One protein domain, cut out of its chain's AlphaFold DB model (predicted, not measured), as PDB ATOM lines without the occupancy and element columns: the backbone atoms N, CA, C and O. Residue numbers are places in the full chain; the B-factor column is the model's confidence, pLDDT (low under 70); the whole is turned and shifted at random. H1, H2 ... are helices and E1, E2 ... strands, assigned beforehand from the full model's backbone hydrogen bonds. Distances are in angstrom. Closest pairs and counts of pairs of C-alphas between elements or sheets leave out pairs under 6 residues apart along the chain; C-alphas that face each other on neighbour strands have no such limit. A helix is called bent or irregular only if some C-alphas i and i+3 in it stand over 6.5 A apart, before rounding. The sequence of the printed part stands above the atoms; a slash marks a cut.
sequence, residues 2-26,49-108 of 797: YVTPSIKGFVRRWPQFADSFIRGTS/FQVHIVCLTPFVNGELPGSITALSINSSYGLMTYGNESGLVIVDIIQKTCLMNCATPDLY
ATOM      1  N   TYR A   2     159.571 220.923 194.880       37.28
ATOM      2  CA  TYR A   2     158.978 221.424 193.633       37.28
ATOM      3  C   TYR A   2     159.744 222.648 193.132       37.28
ATOM      4  O   TYR A   2     159.810 223.669 193.817       37.28
ATOM      5  N   VAL A   3     160.281 222.529 191.920       36.06
ATOM      6  CA  VAL A   3     160.625 223.644 191.033       36.06
ATOM      7  C   VAL A   3     159.729 223.496 189.803       36.06
ATOM      8  O   VAL A   3     159.413 222.369 189.425       36.06
ATOM      9  N   THR A   4     159.288 224.597 189.194       34.69
ATOM     10  CA  THR A   4     158.319 224.572 188.084       34.69
ATOM     11  C   THR A   4     158.941 224.978 186.738       34.69
ATOM     12  O   THR A   4     158.782 226.131 186.319       34.69
ATOM     13  N   PRO A   5     159.630 224.063 186.030       31.92
ATOM     14  CA  PRO A   5     159.850 224.171 184.592       31.92
ATOM     15  C   PRO A   5     158.569 223.775 183.825       31.92
ATOM     16  O   PRO A   5     157.549 223.416 184.418       31.92
ATOM     17  N   SER A   6     158.597 223.844 182.490       35.25
ATOM     18  CA  SER A   6     157.435 223.495 181.658       35.25
ATOM     19  C   SER A   6     157.047 222.013 181.796       35.25
ATOM     20  O   SER A   6     157.876 221.117 181.632       35.25
ATOM     21  N   ILE A   7     155.764 221.758 182.073       42.81
ATOM     22  CA  ILE A   7     155.242 220.480 182.601       42.81
ATOM     23  C   ILE A   7     155.513 219.269 181.685       42.81
ATOM     24  O   ILE A   7     155.651 218.147 182.173       42.81
ATOM     25  N   LYS A   8     155.640 219.474 180.366       32.69
ATOM     26  CA  LYS A   8     155.690 218.392 179.361       32.69
ATOM     27  C   LYS A   8     156.885 217.430 179.492       32.69
ATOM     28  O   LYS A   8     156.770 216.292 179.049       32.69
ATOM     29  N   GLY A   9     158.011 217.856 180.076       32.69
ATOM     30  CA  GLY A   9     159.212 217.012 180.208       32.69
ATOM     31  C   GLY A   9     159.311 216.218 181.517       32.69
ATOM     32  O   GLY A   9     159.825 215.103 181.529       32.69
ATOM     33  N   PHE A  10     158.812 216.776 182.624       40.25
ATOM     34  CA  PHE A  10     159.120 216.300 183.981       40.25
ATOM     35  C   PHE A  10     158.524 214.917 184.300       40.25
ATOM     36  O   PHE A  10     159.191 214.065 184.888       40.25
ATOM     37  N   VAL A  11     157.289 214.670 183.849       37.62
ATOM     38  CA  VAL A  11     156.502 213.465 184.177       37.62
ATOM     39  C   VAL A  11     157.187 212.164 183.735       37.62
ATOM     40  O   VAL A  11     157.028 211.137 184.388       37.62
ATOM     41  N   ARG A  12     158.003 212.191 182.669       36.03
ATOM     42  CA  ARG A  12     158.655 210.988 182.118       36.03
ATOM     43  C   ARG A  12     159.809 210.431 182.961       36.03
ATOM     44  O   ARG A  12     160.205 209.299 182.708       36.03
ATOM     45  N   ARG A  13     160.375 211.189 183.913       35.16
ATOM     46  CA  ARG A  13     161.598 210.773 184.640       35.16
ATOM     47  C   ARG A  13     161.380 210.389 186.108       35.16
ATOM     48  O   ARG A  13     162.221 209.695 186.663       35.16
ATOM     49  N   TRP A  14     160.266 210.799 186.719       38.34
ATOM     50  CA  TRP A  14     159.993 210.585 188.151       38.34
ATOM     51  C   TRP A  14     158.505 210.269 188.425       38.34
ATOM     52  O   TRP A  14     157.820 211.058 189.079       38.34
ATOM     53  N   PRO A  15     157.974 209.127 187.940       36.78
ATOM     54  CA  PRO A  15     156.541 208.814 188.029       36.78
ATOM     55  C   PRO A  15     156.009 208.769 189.472       36.78
ATOM     56  O   PRO A  15     154.898 209.226 189.726       36.78
ATOM     57  N   GLN A  16     156.826 208.315 190.431       37.53
ATOM     58  CA  GLN A  16     156.465 208.202 191.855       37.53
ATOM     59  C   GLN A  16     156.101 209.544 192.528       37.53
ATOM     60  O   GLN A  16     155.451 209.543 193.567       37.53
ATOM     61  N   PHE A  17     156.484 210.685 191.939       39.56
ATOM     62  CA  PHE A  17     156.214 212.025 192.479       39.56
ATOM     63  C   PHE A  17     155.189 212.831 191.662       39.56
ATOM     64  O   PHE A  17     154.928 213.988 191.985       39.56
ATOM     65  N   ALA A  18     154.612 212.261 190.596       36.16
ATOM     66  CA  ALA A  18     153.666 212.975 189.733       36.16
ATOM     67  C   ALA A  18     152.229 212.994 190.298       36.16
ATOM     68  O   ALA A  18     151.493 213.968 190.119       36.16
ATOM     69  N   ASP A  19     151.831 211.924 190.988       29.11
ATOM     70  CA  ASP A  19     150.441 211.692 191.403       29.11
ATOM     71  C   ASP A  19     149.950 212.704 192.462       29.11
ATOM     72  O   ASP A  19     148.806 213.160 192.434       29.11
ATOM     73  N   SER A  20     150.862 213.157 193.331       38.16
ATOM     74  CA  SER A  20     150.625 214.158 194.384       38.16
ATOM     75  C   SER A  20     150.419 215.594 193.880       38.16
ATOM     76  O   SER A  20     150.130 216.478 194.687       38.16
ATOM     77  N   PHE A  21     150.564 215.850 192.574       35.22
ATOM     78  CA  PHE A  21     150.341 217.172 191.971       35.22
ATOM     79  C   PHE A  21     149.091 217.233 191.079       35.22
ATOM     80  O   PHE A  21     148.482 218.294 190.954       35.22
ATOM     81  N   ILE A  22     148.697 216.116 190.455       35.69
ATOM     82  CA  ILE A  22     147.556 216.079 189.521       35.69
ATOM     83  C   ILE A  22     146.230 215.874 190.264       35.69
ATOM     84  O   ILE A  22     145.225 216.497 189.916       35.69
ATOM     85  N   ARG A  23     146.214 215.058 191.324       27.80
ATOM     86  CA  ARG A  23     145.055 214.978 192.217       27.80
ATOM     87  C   ARG A  23     145.151 216.078 193.265       27.80
ATOM     88  O   ARG A  23     145.886 215.956 194.239       27.80
ATOM     89  N   GLY A  24     144.350 217.128 193.089       33.06
ATOM     90  CA  GLY A  24     144.060 218.114 194.131       33.06
ATOM     91  C   GLY A  24     143.227 217.496 195.253       33.06
ATOM     92  O   GLY A  24     142.054 217.830 195.406       33.06
ATOM     93  N   THR A  25     143.805 216.556 196.004       31.81
ATOM     94  CA  THR A  25     143.136 215.896 197.121       31.81
ATOM     95  C   THR A  25     142.835 216.910 198.213       31.81
ATOM     96  O   THR A  25     143.719 217.428 198.895       31.81
ATOM     97  N   SER A  26     141.544 217.146 198.428       33.75
ATOM     98  CA  SER A  26     141.016 217.733 199.652       33.75
ATOM     99  C   SER A  26     141.161 216.736 200.807       33.75
ATOM    100  O   SER A  26     140.168 216.230 201.332       33.75
ATOM    101  N   PHE A  49     163.226 243.792 192.434       93.56
ATOM    102  CA  PHE A  49     163.475 242.357 192.618       93.56
ATOM    103  C   PHE A  49     162.223 241.512 192.332       93.56
ATOM    104  O   PHE A  49     161.340 241.346 193.176       93.56
ATOM    105  N   GLN A  50     162.150 240.950 191.126       93.31
ATOM    106  CA  GLN A  50     161.048 240.092 190.699       93.31
ATOM    107  C   GLN A  50     161.381 238.609 190.897       93.31
ATOM    108  O   GLN A  50     162.215 238.045 190.197       93.31
ATOM    109  N   VAL A  51     160.669 237.949 191.815       90.00
ATOM    110  CA  VAL A  51     160.770 236.493 192.033       90.00
ATOM    111  C   VAL A  51     160.482 235.738 190.726       90.00
ATOM    112  O   VAL A  51     159.355 235.794 190.226       90.00
ATOM    113  N   HIS A  52     161.483 235.045 190.178       88.75
ATOM    114  CA  HIS A  52     161.386 234.295 188.913       88.75
ATOM    115  C   HIS A  52     161.202 232.777 189.112       88.75
ATOM    116  O   HIS A  52     160.710 232.080 188.228       88.75
ATOM    117  N   ILE A  53     161.574 232.281 190.291       91.69
ATOM    118  CA  ILE A  53     161.540 230.881 190.713       91.69
ATOM    119  C   ILE A  53     161.002 230.825 192.148       91.69
ATOM    120  O   ILE A  53     161.278 231.719 192.948       91.69
ATOM    121  N   VAL A  54     160.226 229.793 192.475       91.56
ATOM    122  CA  VAL A  54     159.847 229.459 193.853       91.56
ATOM    123  C   VAL A  54     160.195 227.995 194.064       91.56
ATOM    124  O   VAL A  54     159.794 227.149 193.266       91.56
ATOM    125  N   CYS A  55     160.939 227.708 195.126       91.56
ATOM    126  CA  CYS A  55     161.289 226.353 195.521       91.56
ATOM    127  C   CYS A  55     160.469 225.977 196.753       91.56
ATOM    128  O   CYS A  55     160.543 226.662 197.771       91.56
ATOM    129  N   LEU A  56     159.683 224.903 196.659       89.19
ATOM    130  CA  LEU A  56     158.918 224.386 197.794       89.19
ATOM    131  C   LEU A  56     159.520 223.073 198.297       89.19
ATOM    132  O   LEU A  56     159.579 222.073 197.570       89.19
ATOM    133  N   THR A  57     159.914 223.070 199.568       86.31
ATOM    134  CA  THR A  57     160.097 221.846 200.355       86.31
ATOM    135  C   THR A  57     158.707 221.260 200.648       86.31
ATOM    136  O   THR A  57     157.832 222.006 201.094       86.31
ATOM    137  N   PRO A  58     158.446 219.974 200.349       81.25
ATOM    138  CA  PRO A  58     157.159 219.350 200.646       81.25
ATOM    139  C   PRO A  58     156.983 219.144 202.158       81.25
ATOM    140  O   PRO A  58     157.961 219.087 202.899       81.25
ATOM    141  N   PHE A  59     155.734 218.978 202.593       81.75
ATOM    142  CA  PHE A  59     155.432 218.418 203.911       81.75
ATOM    143  C   PHE A  59     155.897 216.956 203.923       81.75
ATOM    144  O   PHE A  59     155.679 216.234 202.946       81.75
ATOM    145  N   VAL A  60     156.522 216.520 205.014       74.19
ATOM    146  CA  VAL A  60     157.012 215.144 205.190       74.19
ATOM    147  C   VAL A  60     156.304 214.561 206.405       74.19
ATOM    148  O   VAL A  60     156.237 215.207 207.442       74.19
ATOM    149  N   ASN A  61     155.714 213.371 206.272       75.50
ATOM    150  CA  ASN A  61     154.965 212.685 207.341       75.50
ATOM    151  C   ASN A  61     153.821 213.511 207.982       75.50
ATOM    152  O   ASN A  61     153.390 213.217 209.091       75.50
ATOM    153  N   GLY A  62     153.318 214.535 207.282       72.50
ATOM    154  CA  GLY A  62     152.314 215.479 207.794       72.50
ATOM    155  C   GLY A  62     152.890 216.670 208.570       72.50
ATOM    156  O   GLY A  62     152.147 217.600 208.875       72.50
ATOM    157  N   GLU A  63     154.197 216.691 208.837       76.69
ATOM    158  CA  GLU A  63     154.879 217.823 209.459       76.69
ATOM    159  C   GLU A  63     155.077 218.977 208.459       76.69
ATOM    160  O   GLU A  63     155.292 218.771 207.256       76.69
ATOM    161  N   LEU A  64     155.010 220.207 208.975       78.44
ATOM    162  CA  LEU A  64     155.368 221.422 208.246       78.44
ATOM    163  C   LEU A  64     156.830 221.338 207.764       78.44
ATOM    164  O   LEU A  64     157.695 220.915 208.528       78.44
ATOM    165  N   PRO A  65     157.155 221.780 206.534       81.12
ATOM    166  CA  PRO A  65     158.535 221.788 206.059       81.12
ATOM    167  C   PRO A  65     159.415 222.661 206.966       81.12
ATOM    168  O   PRO A  65     159.218 223.877 207.047       81.12
ATOM    169  N   GLY A  66     160.391 222.030 207.627       82.69
ATOM    170  CA  GLY A  66     161.289 222.676 208.587       82.69
ATOM    171  C   GLY A  66     162.033 223.881 208.004       82.69
ATOM    172  O   GLY A  66     162.369 223.899 206.815       82.69
ATOM    173  N   SER A  67     162.276 224.888 208.851       89.81
ATOM    174  CA  SER A  67     162.782 226.203 208.436       89.81
ATOM    175  C   SER A  67     164.127 226.133 207.703       89.81
ATOM    176  O   SER A  67     164.968 225.292 208.011       89.81
ATOM    177  N   ILE A  68     164.340 227.028 206.732       93.44
ATOM    178  CA  ILE A  68     165.603 227.101 205.987       93.44
ATOM    179  C   ILE A  68     166.691 227.644 206.924       93.44
ATOM    180  O   ILE A  68     166.661 228.816 207.297       93.44
ATOM    181  N   THR A  69     167.643 226.789 207.292       94.75
ATOM    182  CA  THR A  69     168.743 227.096 208.219       94.75
ATOM    183  C   THR A  69     169.967 227.666 207.506       94.75
ATOM    184  O   THR A  69     170.719 228.442 208.094       94.75
ATOM    185  N   ALA A  70     170.162 227.314 206.233       95.50
ATOM    186  CA  ALA A  70     171.260 227.793 205.401       95.50
ATOM    187  C   ALA A  70     170.803 228.009 203.952       95.50
ATOM    188  O   ALA A  70     170.000 227.241 203.425       95.50
ATOM    189  N   LEU A  71     171.346 229.032 203.292       96.88
ATOM    190  CA  LEU A  71     171.117 229.323 201.877       96.88
ATOM    191  C   LEU A  71     172.372 229.959 201.270       96.88
ATOM    192  O   LEU A  71     172.999 230.813 201.896       96.88
ATOM    193  N   SER A  72     172.729 229.552 200.054       97.31
ATOM    194  CA  SER A  72     173.838 230.110 199.278       97.31
ATOM    195  C   SER A  72     173.465 230.185 197.798       97.31
ATOM    196  O   SER A  72     172.725 229.346 197.287       97.31
ATOM    197  N   ILE A  73     173.955 231.206 197.096       96.56
ATOM    198  CA  ILE A  73     173.697 231.417 195.667       96.56
ATOM    199  C   ILE A  73     175.028 231.705 194.979       96.56
ATOM    200  O   ILE A  73     175.749 232.621 195.371       96.56
ATOM    201  N   ASN A  74     175.322 230.951 193.924       97.06
ATOM    202  CA  ASN A  74     176.387 231.241 192.977       97.06
ATOM    203  C   ASN A  74     175.743 231.618 191.636       97.06
ATOM    204  O   ASN A  74     175.320 230.758 190.861       97.06
ATOM    205  N   SER A  75     175.654 232.923 191.377       95.31
ATOM    206  CA  SER A  75     175.073 233.470 190.148       95.31
ATOM    207  C   SER A  75     175.871 233.104 188.895       95.31
ATOM    208  O   SER A  75     175.263 232.895 187.851       95.31
ATOM    209  N   SER A  76     177.197 232.972 188.993       96.88
ATOM    210  CA  SER A  76     178.082 232.649 187.865       96.88
ATOM    211  C   SER A  76     177.859 231.242 187.305       96.88
ATOM    212  O   SER A  76     177.975 231.049 186.100       96.88
ATOM    213  N   TYR A  77     177.504 230.273 188.155       96.56
ATOM    214  CA  TYR A  77     177.127 228.918 187.729       96.56
ATOM    215  C   TYR A  77     175.609 228.704 187.624       96.56
ATOM    216  O   TYR A  77     175.174 227.598 187.322       96.56
ATOM    217  N   GLY A  78     174.788 229.722 187.907       96.75
ATOM    218  CA  GLY A  78     173.332 229.567 187.943       96.75
ATOM    219  C   GLY A  78     172.830 228.634 189.053       96.75
ATOM    220  O   GLY A  78     171.758 228.051 188.915       96.75
ATOM    221  N   LEU A  79     173.578 228.474 190.149       97.38
ATOM    222  CA  LEU A  79     173.243 227.533 191.221       97.38
ATOM    223  C   LEU A  79     172.734 228.247 192.474       97.38
ATOM    224  O   LEU A  79     173.343 229.196 192.964       97.38
ATOM    225  N   MET A  80     171.652 227.729 193.049       97.44
ATOM    226  CA  MET A  80     171.193 228.051 194.399       97.44
ATOM    227  C   MET A  80     171.170 226.776 195.230       97.44
ATOM    228  O   MET A  80     170.629 225.756 194.805       97.44
ATOM    229  N   THR A  81     171.713 226.841 196.438       97.38
ATOM    230  CA  THR A  81     171.610 225.775 197.431       97.38
ATOM    231  C   THR A  81     170.882 226.289 198.662       97.38
ATOM    232  O   THR A  81     171.041 227.444 199.063       97.38
ATOM    233  N   TYR A  82     170.071 225.438 199.280       96.69
ATOM    234  CA  TYR A  82     169.548 225.699 200.615       96.69
ATOM    235  C   TYR A  82     169.418 224.407 201.411       96.69
ATOM    236  O   TYR A  82     169.322 223.320 200.842       96.69
ATOM    237  N   GLY A  83     169.421 224.529 202.731       95.00
ATOM    238  CA  GLY A  83     169.250 223.418 203.653       95.00
ATOM    239  C   GLY A  83     168.334 223.773 204.813       95.00
ATOM    240  O   GLY A  83     168.103 224.945 205.118       95.00
ATOM    241  N   ASN A  84     167.808 222.732 205.437       91.62
ATOM    242  CA  ASN A  84     167.129 222.769 206.723       91.62
ATOM    243  C   ASN A  84     167.743 221.686 207.631       91.62
ATOM    244  O   ASN A  84     168.766 221.090 207.302       91.62
ATOM    245  N   GLU A  85     167.142 221.426 208.788       87.81
ATOM    246  CA  GLU A  85     167.607 220.375 209.712       87.81
ATOM    247  C   GLU A  85     167.484 218.958 209.107       87.81
ATOM    248  O   GLU A  85     168.242 218.052 209.452       87.81
ATOM    249  N   SER A  86     166.567 218.780 208.150       87.69
ATOM    250  CA  SER A  86     166.267 217.506 207.489       87.69
ATOM    251  C   SER A  86     167.190 217.167 206.310       87.69
ATOM    252  O   SER A  86     167.147 216.032 205.842       87.69
ATOM    253  N   GLY A  87     167.971 218.116 205.778       90.75
ATOM    254  CA  GLY A  87     168.796 217.892 204.585       90.75
ATOM    255  C   GLY A  87     169.178 219.151 203.800       90.75
ATOM    256  O   GLY A  87     168.972 220.280 204.247       90.75
ATOM    257  N   LEU A  88     169.729 218.948 202.598       93.44
ATOM    258  CA  LEU A  88     170.096 220.020 201.664       93.44
ATOM    259  C   LEU A  88     169.610 219.753 200.239       93.44
ATOM    260  O   LEU A  88     169.453 218.610 199.801       93.44
ATOM    261  N   VAL A  89     169.399 220.839 199.497       95.25
ATOM    262  CA  VAL A  89     168.872 220.818 198.134       95.25
ATOM    263  C   VAL A  89     169.660 221.773 197.235       95.25
ATOM    264  O   VAL A  89     169.992 222.888 197.639       95.25
ATOM    265  N   ILE A  90     169.955 221.332 196.010       97.06
ATOM    266  CA  ILE A  90     170.698 222.074 194.983       97.06
ATOM    267  C   ILE A  90     169.788 222.302 193.774       97.06
ATOM    268  O   ILE A  90     169.162 221.368 193.268       97.06
ATOM    269  N   VAL A  91     169.730 223.548 193.305       97.44
ATOM    270  CA  VAL A  91     168.833 224.032 192.251       97.44
ATOM    271  C   VAL A  91     169.635 224.744 191.173       97.44
ATOM    272  O   VAL A  91     170.394 225.661 191.482       97.44
ATOM    273  N   ASP A  92     169.402 224.388 189.913       97.19
ATOM    274  CA  ASP A  92     169.747 225.242 188.778       97.19
ATOM    275  C   ASP A  92     168.632 226.289 188.612       97.19
ATOM    276  O   ASP A  92     167.471 225.959 188.336       97.19
ATOM    277  N   ILE A  93     168.969 227.562 188.829       96.12
ATOM    278  CA  ILE A  93     168.025 228.690 188.775       96.12
ATOM    279  C   ILE A  93     167.782 229.195 187.346       96.12
ATOM    280  O   ILE A  93     166.811 229.920 187.124       96.12
ATOM    281  N   ILE A  94     168.629 228.801 186.390       95.44
ATOM    282  CA  ILE A  94     168.517 229.134 184.966       95.44
ATOM    283  C   ILE A  94     167.556 228.135 184.303       95.44
ATOM    284  O   ILE A  94     166.523 228.530 183.756       95.44
ATOM    285  N   GLN A  95     167.838 226.836 184.432       95.31
ATOM    286  CA  GLN A  95     166.999 225.739 183.930       95.31
ATOM    287  C   GLN A  95     165.718 225.533 184.748       95.31
ATOM    288  O   GLN A  95     164.755 224.956 184.240       95.31
ATOM    289  N   LYS A  96     165.685 226.011 186.002       94.69
ATOM    290  CA  LYS A  96     164.600 225.792 186.978       94.69
ATOM    291  C   LYS A  96     164.416 224.304 187.279       94.69
ATOM    292  O   LYS A  96     163.303 223.776 187.241       94.69
ATOM    293  N   THR A  97     165.515 223.629 187.596       94.38
ATOM    294  CA  THR A  97     165.549 222.195 187.899       94.38
ATOM    295  C   THR A  97     166.148 221.942 189.281       94.38
ATOM    296  O   THR A  97     167.107 222.582 189.706       94.38
ATOM    297  N   CYS A  98     165.562 220.991 190.010       94.38
ATOM    298  CA  CYS A  98     166.183 220.419 191.200       94.38
ATOM    299  C   CYS A  98     167.276 219.451 190.730       94.38
ATOM    300  O   CYS A  98     166.951 218.440 190.109       94.38
ATOM    301  N   LEU A  99     168.544 219.758 191.009       95.56
ATOM    302  CA  LEU A  99     169.677 218.903 190.644       95.56
ATOM    303  C   LEU A  99     169.891 217.782 191.667       95.56
ATOM    304  O   LEU A  99     170.165 216.648 191.292       95.56
ATOM    305  N   MET A 100     169.756 218.099 192.958       94.19
ATOM    306  CA  MET A 100     170.024 217.169 194.058       94.19
ATOM    307  C   MET A 100     169.153 217.511 195.268       94.19
ATOM    308  O   MET A 100     168.981 218.686 195.581       94.19
ATOM    309  N   ASN A 101     168.624 216.497 195.955       93.19
ATOM    310  CA  ASN A 101     167.810 216.620 197.166       93.19
ATOM    311  C   ASN A 101     168.180 215.462 198.100       93.19
ATOM    312  O   ASN A 101     167.712 214.347 197.878       93.19
ATOM    313  N   CYS A 102     169.000 215.724 199.116       92.06
ATOM    314  CA  CYS A 102     169.538 214.704 200.022       92.06
ATOM    315  C   CYS A 102     169.155 215.022 201.467       92.06
ATOM    316  O   CYS A 102     169.291 216.167 201.905       92.06
ATOM    317  N   ALA A 103     168.703 214.014 202.205       89.50
ATOM    318  CA  ALA A 103     168.442 214.126 203.630       89.50
ATOM    319  C   ALA A 103     169.759 214.149 204.434       89.50
ATOM    320  O   ALA A 103     170.805 213.709 203.955       89.50
ATOM    321  N   THR A 104     169.725 214.633 205.675       88.19
ATOM    322  CA  THR A 104     170.869 214.565 206.605       88.19
ATOM    323  C   THR A 104     171.409 213.131 206.796       88.19
ATOM    324  O   THR A 104     172.630 212.963 206.709       88.19
ATOM    325  N   PRO A 105     170.560 212.086 206.907       85.19
ATOM    326  CA  PRO A 105     170.977 210.686 206.821       85.19
ATOM    327  C   PRO A 105     171.764 210.304 205.559       85.19
ATOM    328  O   PRO A 105     172.749 209.582 205.673       85.19
ATOM    329  N   ASP A 106     171.386 210.799 204.376       89.25
ATOM    330  CA  ASP A 106     172.048 210.443 203.106       89.25
ATOM    331  C   ASP A 106     173.448 211.070 202.996       89.25
ATOM    332  O   ASP A 106     174.352 210.512 202.377       89.25
ATOM    333  N   LEU A 107     173.617 212.254 203.592       86.50
ATOM    334  CA  LEU A 107     174.840 213.060 203.534       86.50
ATOM    335  C   LEU A 107     175.903 212.597 204.536       86.50
ATOM    336  O   LEU A 107     177.096 212.666 204.244       86.50
ATOM    337  N   TYR A 108     175.476 212.165 205.726       83.94
ATOM    338  CA  TYR A 108     176.373 211.810 206.828       83.94
ATOM    339  C   TYR A 108     176.365 210.312 207.176       83.94
ATOM    340  O   TYR A 108     177.290 209.840 207.840       83.94
TER     341      TYR A 108
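AT A GLANCE: This is residues 2 to 26 and 49 to 108 of the 797 residues of the protein "Hypothetical protein" of Timema poppense (UniProt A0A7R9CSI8). A single sheet of four strands running up and down, E1 to E4, makes a slab, with a long irregular stretch, residues 49 to 69, passing over one face and the other face largely bare. Off past the E4 edge of the sheet, and not packed on it, lie the short helices H1 and H2 in the loose stretch of residues 2 to 26, while the small helix H3 follows directly at the end of E4. The printed part has 85 residues, with three named helices and four named strands in the order H1 H2 E1 E2 E3 E4 H3; the sheet order is E1 - E2 - E3 - E4, all antiparallel. The class is mixed, helices and strands, with under half of the residues in named elements. The whole is only just compact, close to loose, with a radius of gyration of the C-alphas of 13.9 A and spans of 36 by 29 by 26 A.

HOW THE PARTS SIT: The sheet is a meander, each strand the antiparallel neighbour of the one before: E1, residues 70 to 74, E2, residues 79 to 84, E3, residues 87 to 92, and E4, residues 97 to 103. E1 and E2 form a hairpin at 176 degrees between directions, with N 74 and O 79 within hydrogen-bond range at 2.8 A. The hairpin E2 and E3, at 162 degrees, has N 89 and O 82 at 2.8 A. The hairpin E3 and E4, at 170 degrees, has N 90 and O 100 at 2.9 A. The edge strands E1 and E4 are apart. H3, residues 104 to 108, only grazes the sheet; its closest C-alphas to E3 are those of Thr 104 and Gly 87, 4.4 A apart. H1, residues 7 to 10, and H2, residues 19 to 22, are not on the sheet and are apart from each other. The O i to N i+4 pair of H3 is within hydrogen-bond range; H1 and H2 are too short for such a pair, and their one O i to N i+3 pair is within range in H1 but not in H2.

IN THESE COORDINATES: E1 begins at C-alpha 70, (171.260, 227.793, 205.401), and is 13.9 A long. E2 measures 17.3 A, E3 17.5 A and E4 17.9 A. H1 begins at C-alpha 7, (155.242, 220.480, 182.601), and H3 ends at C-alpha 108, (176.373, 211.810, 206.828).

THE WHOLE: The two C-alphas farthest apart, of Ser 26 and Ser 76, are 41.7 A apart. Residues 27 to 48 are not printed, and C-alphas 26 and 49 are 34.1 A apart across this cut, which falls in the link from H2 to E1. The links between successive strands and from E4 to H3 are tight, and that from H1 to H2 is short. The mean pLDDT of the printed part is 74.6; residues 2 to 26 are under 70.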